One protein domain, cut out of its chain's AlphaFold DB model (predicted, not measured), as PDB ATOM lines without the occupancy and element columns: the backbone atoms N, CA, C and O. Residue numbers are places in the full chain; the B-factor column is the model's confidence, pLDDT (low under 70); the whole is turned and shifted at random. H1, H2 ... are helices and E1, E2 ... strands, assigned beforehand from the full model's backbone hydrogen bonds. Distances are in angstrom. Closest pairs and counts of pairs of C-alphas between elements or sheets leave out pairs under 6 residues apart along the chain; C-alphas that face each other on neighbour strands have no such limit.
ATOM      1  N   ASP A  41      48.174   9.761 -16.561       42.09
ATOM      2  CA  ASP A  41      47.091  10.650 -16.205       42.09
ATOM      3  C   ASP A  41      46.025  10.576 -17.306       42.09
ATOM      4  O   ASP A  41      46.154  11.178 -18.370       42.09
ATOM      5  N   ASN A  42      44.956   9.812 -17.032       51.00
ATOM      6  CA  ASN A  42      43.732   9.697 -17.843       51.00
ATOM      7  C   ASN A  42      42.930  11.023 -17.858       51.00
ATOM      8  O   ASN A  42      41.712  11.035 -17.701       51.00
ATOM      9  N   GLU A  43      43.612  12.158 -17.970       59.75
ATOM     10  CA  GLU A  43      43.028  13.485 -17.877       59.75
ATOM     11  C   GLU A  43      42.459  13.881 -19.240       59.75
ATOM     12  O   GLU A  43      43.198  14.180 -20.183       59.75
ATOM     13  N   THR A  44      41.129  13.869 -19.345       59.94
ATOM     14  CA  THR A  44      40.415  14.343 -20.533       59.94
ATOM     15  C   THR A  44      40.655  15.840 -20.710       59.94
ATOM     16  O   THR A  44      40.285  16.651 -19.864       59.94
ATOM     17  N   VAL A  45      41.264  16.225 -21.830       64.44
ATOM     18  CA  VAL A  45      41.633  17.614 -22.109       64.44
ATOM     19  C   VAL A  45      40.468  18.338 -22.784       64.44
ATOM     20  O   VAL A  45      40.117  18.041 -23.932       64.44
ATOM     21  N   ILE A  46      39.884  19.302 -22.070       59.25
ATOM     22  CA  ILE A  46      38.660  20.020 -22.463       59.25
ATOM     23  C   ILE A  46      38.961  21.469 -22.857       59.25
ATOM     24  O   ILE A  46      39.978  22.052 -22.470       59.25
ATOM     25  N   GLU A  47      38.089  22.026 -23.692       59.69
ATOM     26  CA  GLU A  47      38.097  23.426 -24.088       59.69
ATOM     27  C   GLU A  47      37.027  24.224 -23.332       59.69
ATOM     28  O   GLU A  47      35.906  23.767 -23.135       59.69
ATOM     29  N   GLY A  48      37.392  25.440 -22.943       62.25
ATOM     30  CA  GLY A  48      36.538  26.461 -22.351       62.25
ATOM     31  C   GLY A  48      37.297  27.788 -22.362       62.25
ATOM     32  O   GLY A  48      38.454  27.843 -22.798       62.25
ATOM     33  N   SER A  49      36.693  28.873 -21.874       67.31
ATOM     34  CA  SER A  49      37.451  30.118 -21.694       67.31
ATOM     35  C   SER A  49      38.580  29.924 -20.675       67.31
ATOM     36  O   SER A  49      38.469  29.109 -19.756       67.31
ATOM     37  N   VAL A  50      39.661  30.706 -20.798       70.12
ATOM     38  CA  VAL A  50      40.808  30.631 -19.871       70.12
ATOM     39  C   VAL A  50      40.339  30.726 -18.419       70.12
ATOM     40  O   VAL A  50      40.715  29.886 -17.616       70.12
ATOM     41  N   GLN A  51      39.445  31.667 -18.091       74.38
ATOM     42  CA  GLN A  51      38.953  31.827 -16.717       74.38
ATOM     43  C   GLN A  51      38.125  30.630 -16.217       74.38
ATOM     44  O   GLN A  51      38.271  30.249 -15.059       74.38
ATOM     45  N   GLN A  52      37.300  29.999 -17.062       75.94
ATOM     46  CA  GLN A  52      36.560  28.786 -16.680       75.94
ATOM     47  C   GLN A  52      37.495  27.594 -16.466       75.94
ATOM     48  O   GLN A  52      37.361  26.886 -15.471       75.94
ATOM     49  N   LEU A  53      38.467  27.385 -17.361       75.31
ATOM     50  CA  LEU A  53      39.461  26.320 -17.210       75.31
ATOM     51  C   LEU A  53      40.348  26.550 -15.975       75.31
ATOM     52  O   LEU A  53      40.682  25.597 -15.278       75.31
ATOM     53  N   SER A  54      40.669  27.806 -15.655       79.75
ATOM     54  CA  SER A  54      41.377  28.172 -14.427       79.75
ATOM     55  C   SER A  54      40.525  27.952 -13.165       79.75
ATOM     56  O   SER A  54      41.039  27.434 -12.177       79.75
ATOM     57  N   TYR A  55      39.225  28.273 -13.195       83.31
ATOM     58  CA  TYR A  55      38.273  27.985 -12.107       83.31
ATOM     59  C   TYR A  55      38.193  26.488 -11.807       83.31
ATOM     60  O   TYR A  55      38.392  26.072 -10.664       83.31
ATOM     61  N   ILE A  56      37.980  25.688 -12.854       76.81
ATOM     62  CA  ILE A  56      38.002  24.223 -12.812       76.81
ATOM     63  C   ILE A  56      39.293  23.733 -12.150       76.81
ATOM     64  O   ILE A  56      39.236  22.944 -11.208       76.81
ATOM     65  N   TYR A  57      40.444  24.240 -12.598       80.94
ATOM     66  CA  TYR A  57      41.749  23.816 -12.101       80.94
ATOM     67  C   TYR A  57      41.959  24.155 -10.613       80.94
ATOM     68  O   TYR A  57      42.471  23.311  -9.878       80.94
ATOM     69  N   CYS A  58      41.516  25.325 -10.126       82.44
ATOM     70  CA  CYS A  58      41.532  25.622  -8.686       82.44
ATOM     71  C   CYS A  58      40.722  24.576  -7.893       82.44
ATOM     72  O   CYS A  58      41.222  24.002  -6.926       82.44
ATOM     73  N   VAL A  59      39.475  24.320  -8.316       81.12
ATOM     74  CA  VAL A  59      38.523  23.456  -7.596       81.12
ATOM     75  C   VAL A  59      38.976  21.994  -7.604       81.12
ATOM     76  O   VAL A  59      38.930  21.339  -6.565       81.12
ATOM     77  N   GLN A  60      39.484  21.489  -8.732       76.81
ATOM     78  CA  GLN A  60      40.020  20.125  -8.842       76.81
ATOM     79  C   GLN A  60      41.255  19.890  -7.956       76.81
ATOM     80  O   GLN A  60      41.450  18.776  -7.474       76.81
ATOM     81  N   ASN A  61      42.050  20.929  -7.681       78.69
ATOM     82  CA  ASN A  61      43.167  20.873  -6.729       78.69
ATOM     83  C   ASN A  61      42.741  21.168  -5.271       78.69
ATOM     84  O   ASN A  61      43.583  21.282  -4.382       78.69
ATOM     85  N   GLY A  62      41.434  21.265  -4.993       81.44
ATOM     86  CA  GLY A  62      40.893  21.468  -3.645       81.44
ATOM     87  C   GLY A  62      41.050  22.892  -3.103       81.44
ATOM     88  O   GLY A  62      40.946  23.100  -1.893       81.44
ATOM     89  N   HIS A  63      41.311  23.875  -3.967       86.50
ATOM     90  CA  HIS A  63      41.461  25.278  -3.582       86.50
ATOM     91  C   HIS A  63      40.132  26.029  -3.683       86.50
ATOM     92  O   HIS A  63      39.321  25.790  -4.581       86.50
ATOM     93  N   GLN A  64      39.920  26.981  -2.774       86.31
ATOM     94  CA  GLN A  64      38.785  27.897  -2.881       86.31
ATOM     95  C   GLN A  64      39.032  28.905  -4.005       86.31
ATOM     96  O   GLN A  64      40.176  29.189  -4.356       86.31
ATOM     97  N   THR A  65      37.959  29.464  -4.563       86.56
ATOM     98  CA  THR A  65      38.041  30.497  -5.600       86.56
ATOM     99  C   THR A  65      37.412  31.801  -5.133       86.56
ATOM    100  O   THR A  65      36.377  31.797  -4.466       86.56
ATOM    101  N   THR A  66      38.025  32.932  -5.490       83.00
ATOM    102  CA  THR A  66      37.430  34.267  -5.322       83.00
ATOM    103  C   THR A  66      37.493  35.045  -6.632       83.00
ATOM    104  O   THR A  66      38.438  34.900  -7.406       83.00
ATOM    105  N   LEU A  67      36.477  35.866  -6.897       81.38
ATOM    106  CA  LEU A  67      36.426  36.758  -8.054       81.38
ATOM    107  C   LEU A  67      36.463  38.207  -7.554       81.38
ATOM    108  O   LEU A  67      35.558  38.648  -6.846       81.38
ATOM    109  N   GLU A  68      37.520  38.945  -7.891       81.31
ATOM    110  CA  GLU A  68      37.788  40.281  -7.342       81.31
ATOM    111  C   GLU A  68      38.138  41.288  -8.443       81.31
ATOM    112  O   GLU A  68      38.907  40.990  -9.356       81.31
ATOM    113  N   TYR A  69      37.606  42.511  -8.357       75.44
ATOM    114  CA  TYR A  69      37.909  43.556  -9.337       75.44
ATOM    115  C   TYR A  69      39.331  44.103  -9.156       75.44
ATOM    116  O   TYR A  69      39.623  44.821  -8.194       75.44
ATOM    117  N   SER A  70      40.216  43.828 -10.115       75.75
ATOM    118  CA  SER A  70      41.552  44.422 -10.153       75.75
ATOM    119  C   SER A  70      41.500  45.793 -10.819       75.75
ATOM    120  O   SER A  70      41.303  45.909 -12.028       75.75
ATOM    121  N   ASN A  71      41.778  46.849 -10.052       74.94
ATOM    122  CA  ASN A  71      41.924  48.205 -10.596       74.94
ATOM    123  C   ASN A  71      43.084  48.324 -11.605       74.94
ATOM    124  O   ASN A  71      43.016  49.152 -12.510       74.94
ATOM    125  N   GLN A  72      44.131  47.499 -11.469       71.50
ATOM    126  CA  GLN A  72      45.285  47.474 -12.379       71.50
ATOM    127  C   GLN A  72      44.910  46.857 -13.733       71.50
ATOM    128  O   GLN A  72      45.126  47.476 -14.773       71.50
ATOM    129  N   LYS A  73      44.296  45.661 -13.722       68.00
ATOM    130  CA  LYS A  73      43.824  44.988 -14.947       68.00
ATOM    131  C   LYS A  73      42.519  45.597 -15.495       68.00
ATOM    132  O   LYS A  73      42.154  45.328 -16.634       68.00
ATOM    133  N   ARG A  74      41.843  46.439 -14.700       75.06
ATOM    134  CA  ARG A  74      40.525  47.058 -14.952       75.06
ATOM    135  C   ARG A  74      39.412  46.048 -15.265       75.06
ATOM    136  O   ARG A  74      38.446  46.385 -15.950       75.06
ATOM    137  N   ALA A  75      39.544  44.844 -14.727       69.44
ATOM    138  CA  ALA A  75      38.679  43.695 -14.953       69.44
ATOM    139  C   ALA A  75      38.535  42.895 -13.653       69.44
ATOM    140  O   ALA A  75      39.367  43.032 -12.748       69.44
ATOM    141  N   TYR A  76      37.514  42.042 -13.573       74.62
ATOM    142  CA  TYR A  76      37.484  41.009 -12.547       74.62
ATOM    143  C   TYR A  76      38.577  39.970 -12.818       74.62
ATOM    144  O   TYR A  76      38.907  39.649 -13.960       74.62
ATOM    145  N   VAL A  77      39.200  39.513 -11.737       77.88
ATOM    146  CA  VAL A  77      40.285  38.538 -11.737       77.88
ATOM    147  C   VAL A  77      39.874  37.408 -10.817       77.88
ATOM    148  O   VAL A  77      39.482  37.634  -9.670       77.88
ATOM    149  N   LEU A  78      39.946  36.198 -11.350       83.44
ATOM    150  CA  LEU A  78      39.729  34.976 -10.603       83.44
ATOM    151  C   LEU A  78      41.024  34.589  -9.882       83.44
ATOM    152  O   LEU A  78      42.089  34.549 -10.499       83.44
ATOM    153  N   TYR A  79      40.922  34.267  -8.598       85.62
ATOM    154  CA  TYR A  79      42.027  33.792  -7.773       85.62
ATOM    155  C   TYR A  79      41.746  32.380  -7.248       85.62
ATOM    156  O   TYR A  79      40.619  32.098  -6.842       85.62
ATOM    157  N   CYS A  80      42.772  31.524  -7.201       88.00
ATOM    158  CA  CYS A  80      42.777  30.355  -6.317       88.00
ATOM    159  C   CYS A  80      43.326  30.786  -4.945       88.00
ATOM    160  O   CYS A  80      44.351  31.471  -4.892       88.00
ATOM    161  N   ALA A  81      42.679  30.375  -3.856       87.69
ATOM    162  CA  ALA A  81      43.096  30.640  -2.479       87.69
ATOM    163  C   ALA A  81      43.521  29.344  -1.769       87.69
ATOM    164  O   ALA A  81      42.818  28.327  -1.832       87.69
ATOM    165  N   PHE A  82      44.660  29.398  -1.079       85.38
ATOM    166  CA  PHE A  82      45.317  28.249  -0.453       85.38
ATOM    167  C   PHE A  82      45.079  28.195   1.072       85.38
ATOM    168  O   PHE A  82      44.670  29.193   1.673       85.38
ATOM    169  N   PRO A  83      45.313  27.042   1.738       81.62
ATOM    170  CA  PRO A  83      45.003  26.862   3.163       81.62
ATOM    171  C   PRO A  83      45.781  27.758   4.138       81.62
ATOM    172  O   PRO A  83      45.342  27.947   5.271       81.62
ATOM    173  N   ASP A  84      46.926  28.296   3.724       79.94
ATOM    174  CA  ASP A  84      47.745  29.246   4.485       79.94
ATOM    175  C   ASP A  84      47.258  30.708   4.362       79.94
ATOM    176  O   ASP A  84      47.781  31.595   5.037       79.94
ATOM    177  N   GLY A  85      46.228  30.958   3.545       80.19
ATOM    178  CA  GLY A  85      45.672  32.284   3.270       80.19
ATOM    179  C   GLY A  85      46.334  33.013   2.097       80.19
ATOM    180  O   GLY A  85      45.920  34.130   1.771       80.19
ATOM    181  N   SER A  86      47.326  32.398   1.455       82.44
ATOM    182  CA  SER A  86      47.947  32.904   0.234       82.44
ATOM    183  C   SER A  86      47.008  32.743  -0.977       82.44
ATOM    184  O   SER A  86      45.999  32.026  -0.917       82.44
ATOM    185  N   ARG A  87      47.286  33.440  -2.090       85.81
ATOM    186  CA  ARG A  87      46.449  33.359  -3.304       85.81
ATOM    187  C   ARG A  87      47.204  33.637  -4.602       85.81
ATOM    188  O   ARG A  87      48.023  34.549  -4.669       85.81
ATOM    189  N   CYS A  88      46.837  32.919  -5.658       84.25
ATOM    190  CA  CYS A  88      47.356  33.098  -7.016       84.25
ATOM    191  C   CYS A  88      46.247  33.576  -7.959       84.25
ATOM    192  O   CYS A  88      45.101  33.159  -7.809       84.25
ATOM    193  N   ASP A  89      46.578  34.386  -8.974       86.25
ATOM    194  CA  ASP A  89      45.723  34.513 -10.168       86.25
ATOM    195  C   ASP A  89      45.507  33.105 -10.740       86.25
ATOM    196  O   ASP A  89      46.471  32.362 -10.940       86.25
ATOM    197  N   ALA A  90      44.253  32.714 -10.947       83.44
ATOM    198  CA  ALA A  90      43.908  31.332 -11.255       83.44
ATOM    199  C   ALA A  90      44.545  30.847 -12.570       83.44
ATOM    200  O   ALA A  90      44.910  29.676 -12.682       83.44
ATOM    201  N   SER A  91      44.749  31.751 -13.535       78.12
ATOM    202  CA  SER A  91      45.418  31.427 -14.800       78.12
ATOM    203  C   SER A  91      46.931  31.264 -14.635       78.12
ATOM    204  O   SER A  91      47.519  30.349 -15.207       78.12
ATOM    205  N   ALA A  92      47.552  32.069 -13.767       78.81
ATOM    206  CA  ALA A  92      48.957  31.906 -13.401       78.81
ATOM    207  C   ALA A  92      49.191  30.600 -12.616       78.81
ATOM    208  O   ALA A  92      50.187  29.915 -12.846       78.81
ATOM    209  N   PHE A  93      48.263  30.213 -11.733       78.56
ATOM    210  CA  PHE A  93      48.317  28.926 -11.031       78.56
ATOM    211  C   PHE A  93      48.162  27.738 -11.993       78.56
ATOM    212  O   PHE A  93      48.964  26.805 -11.951       78.56
ATOM    213  N   GLN A  94      47.201  27.801 -12.921       76.88
ATOM    214  CA  GLN A  94      47.025  26.791 -13.971       76.88
ATOM    215  C   GLN A  94      48.285  26.616 -14.836       76.88
ATOM    216  O   GLN A  94      48.679  25.491 -15.143       76.88
ATOM    217  N   ASN A  95      48.959  27.717 -15.174       71.38
ATOM    218  CA  ASN A  95      50.206  27.705 -15.939       71.38
ATOM    219  C   ASN A  95      51.455  27.357 -15.104       71.38
ATOM    220  O   ASN A  95      52.548  27.272 -15.665       71.38
ATOM    221  N   LYS A  96      51.323  27.154 -13.782       78.25
ATOM    222  CA  LYS A  96      52.436  26.955 -12.828       78.25
ATOM    223  C   LYS A  96      53.413  28.142 -12.759       78.25
ATOM    224  O   LYS A  96      54.555  27.993 -12.335       78.25
ATOM    225  N   GLU A  97      52.950  29.329 -13.152       74.81
ATOM    226  CA  GLU A  97      53.634  30.619 -12.974       74.81
ATOM    227  C   GLU A  97      53.527  31.121 -11.522       74.81
ATOM    228  O   GLU A  97      54.274  32.004 -11.107       74.81
ATOM    229  N   CYS A  98      52.594  30.552 -10.756       75.25
ATOM    230  CA  CYS A  98      52.373  30.791  -9.336       75.25
ATOM    231  C   CYS A  98      52.106  29.445  -8.642       75.25
ATOM    232  O   CYS A  98      51.451  28.570  -9.210       75.25
ATOM    233  N   THR A  99      52.629  29.277  -7.430       68.88
ATOM    234  CA  THR A  99      52.497  28.091  -6.566       68.88
ATOM    235  C   THR A  99      52.130  28.532  -5.150       68.88
ATOM    236  O   THR A  99      52.341  29.691  -4.802       68.88
ATOM    237  N   ASP A 100      51.643  27.614  -4.319       63.91
ATOM    238  CA  ASP A 100      51.424  27.834  -2.883       63.91
ATOM    239  C   ASP A 100      52.677  28.397  -2.180       63.91
ATOM    240  O   ASP A 100      52.601  29.424  -1.514       63.91
ATOM    241  N   GLU A 101      53.864  27.836  -2.440       55.66
ATOM    242  CA  GLU A 101      55.138  28.350  -1.897       55.66
ATOM    243  C   GLU A 101      55.526  29.771  -2.375       55.66
ATOM    244  O   GLU A 101      56.421  30.392  -1.798       55.66
ATOM    245  N   THR A 102      54.899  30.298  -3.434       56.56
ATOM    246  CA  THR A 102      55.213  31.617  -4.031       56.56
ATOM    247  C   THR A 102      54.066  32.629  -3.945       56.56
ATOM    248  O   THR A 102      54.205  33.767  -4.407       56.56
ATOM    249  N   ALA A 103      52.949  32.263  -3.313       55.03
ATOM    250  CA  ALA A 103      51.681  32.990  -3.339       55.03
ATOM    251  C   ALA A 103      51.611  34.249  -2.431       55.03
ATOM    252  O   ALA A 103      50.536  34.663  -1.990       55.03
ATOM    253  N   GLU A 104      52.750  34.918  -2.220       49.44
ATOM    254  CA  GLU A 104      52.840  36.305  -1.727       49.44
ATOM    255  C   GLU A 104      53.280  37.308  -2.814       49.44
ATOM    256  O   GLU A 104      53.309  38.517  -2.573       49.44
ATOM    257  N   MET A 105      53.612  36.846  -4.026       45.25
ATOM    258  CA  MET A 105      53.996  37.729  -5.131       45.25
ATOM    259  C   MET A 105      52.794  38.573  -5.604       45.25
ATOM    260  O   MET A 105      51.844  38.014  -6.162       45.25
ATOM    261  N   PRO A 106      52.809  39.918  -5.474       42.06
ATOM    262  CA  PRO A 106      51.838  40.746  -6.176       42.06
ATOM    263  C   PRO A 106      52.005  40.528  -7.682       42.06
ATOM    264  O   PRO A 106      53.127  40.473  -8.194       42.06
ATOM    265  N   VAL A 107      50.888  40.446  -8.409       46.47
ATOM    266  CA  VAL A 107      50.821  40.064  -9.838       46.47
ATOM    267  C   VAL A 107      51.403  41.123 -10.805       46.47
ATOM    268  O   VAL A 107      51.108  41.123 -11.999       46.47
ATOM    269  N   ASP A 108      52.244  42.022 -10.293       42.06
ATOM    270  CA  ASP A 108      52.923  43.113 -10.995       42.06
ATOM    271  C   ASP A 108      54.234  42.681 -11.686       42.06
ATOM    272  O   ASP A 108      54.819  43.468 -12.431       42.06
ATOM    273  N   PHE A 109      54.708  41.443 -11.473       40.12
ATOM    274  CA  PHE A 109      56.027  40.984 -11.940       40.12
ATOM    275  C   PHE A 109      56.050  39.812 -12.936       40.12
ATOM    276  O   PHE A 109      57.026  39.071 -12.992       40.12
ATOM    277  N   ILE A 110      55.064  39.735 -13.840       36.25
ATOM    278  CA  ILE A 110      55.316  39.214 -15.200       36.25
ATOM    279  C   ILE A 110      54.838  40.223 -16.256       36.25
ATOM    280  O   ILE A 110      53.932  39.996 -17.056       36.25
ATOM    281  N   ALA A 111      55.542  41.352 -16.321       34.81
ATOM    282  CA  ALA A 111      55.832  41.946 -17.617       34.81
ATOM    283  C   ALA A 111      57.046  41.209 -18.207       34.81
ATOM    284  O   ALA A 111      58.177  41.680 -18.075       34.81
TER     285      ALA A 111
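Overview. This is residues 41 to 111 of the 308 residues of the protein "Kazal-like domain-containing protein" of Candidatus Magasanikbacteria bacterium CG10_big_fil_rev_8_21_14_0_10_47_10 (UniProt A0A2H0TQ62). A small three-stranded sheet, a long hairpin E1 and E2 with short E3 beside E2, has H1 packed along one face and tiny H2 next to H1; residues 41 to 47 stick out. The 71 printed residues, under half in named elements, include H1, E1, E2, E3, H2 in chain order: mixed, two layers, with an antiparallel meander, neighbours in chain order. It is compact, radius of gyration of the C-alphas 12.2 A, spanning 37 by 26 by 22 A.

Arrangement. E1, residues 64 to 70, and E2, residues 75 to 81, form a hairpin; N 66 and O 79 are 3.0 A apart. E2 and E3, residues 87 to 89, form another; N 80 and O 88 are 2.9 A apart. H1, residues 50 to 60, is over E1 and E2, height over the sheet 9.3 A; its closest C-alphas with E2 are Cys 58 and Cys 80, 5.4 A. H2, residues 90 to 94, on the same face, touches H1, closest C-alphas Ser 54 and Ala 90, 5.1 A. In H1 and H2 every O i to N i+4 pair is within hydrogen-bond range.

Along the chain. H1, 15.3 A long, begins at C-alpha 50 (40.808, 30.631, -19.871). E1 spans 18.3 A, E2 18.6 A, E3 7.0 A; H2, 6.1 A, ends at C-alpha 94 (47.025, 26.791, -13.971).

Size, cuts and confidence. The farthest C-alphas, Asn 42 and Asn 71, are 39.2 A apart. The printed part has no cut; no link is long. pLDDT is under 70 at residues 41 to 49, 73, 75 and 99 to 111.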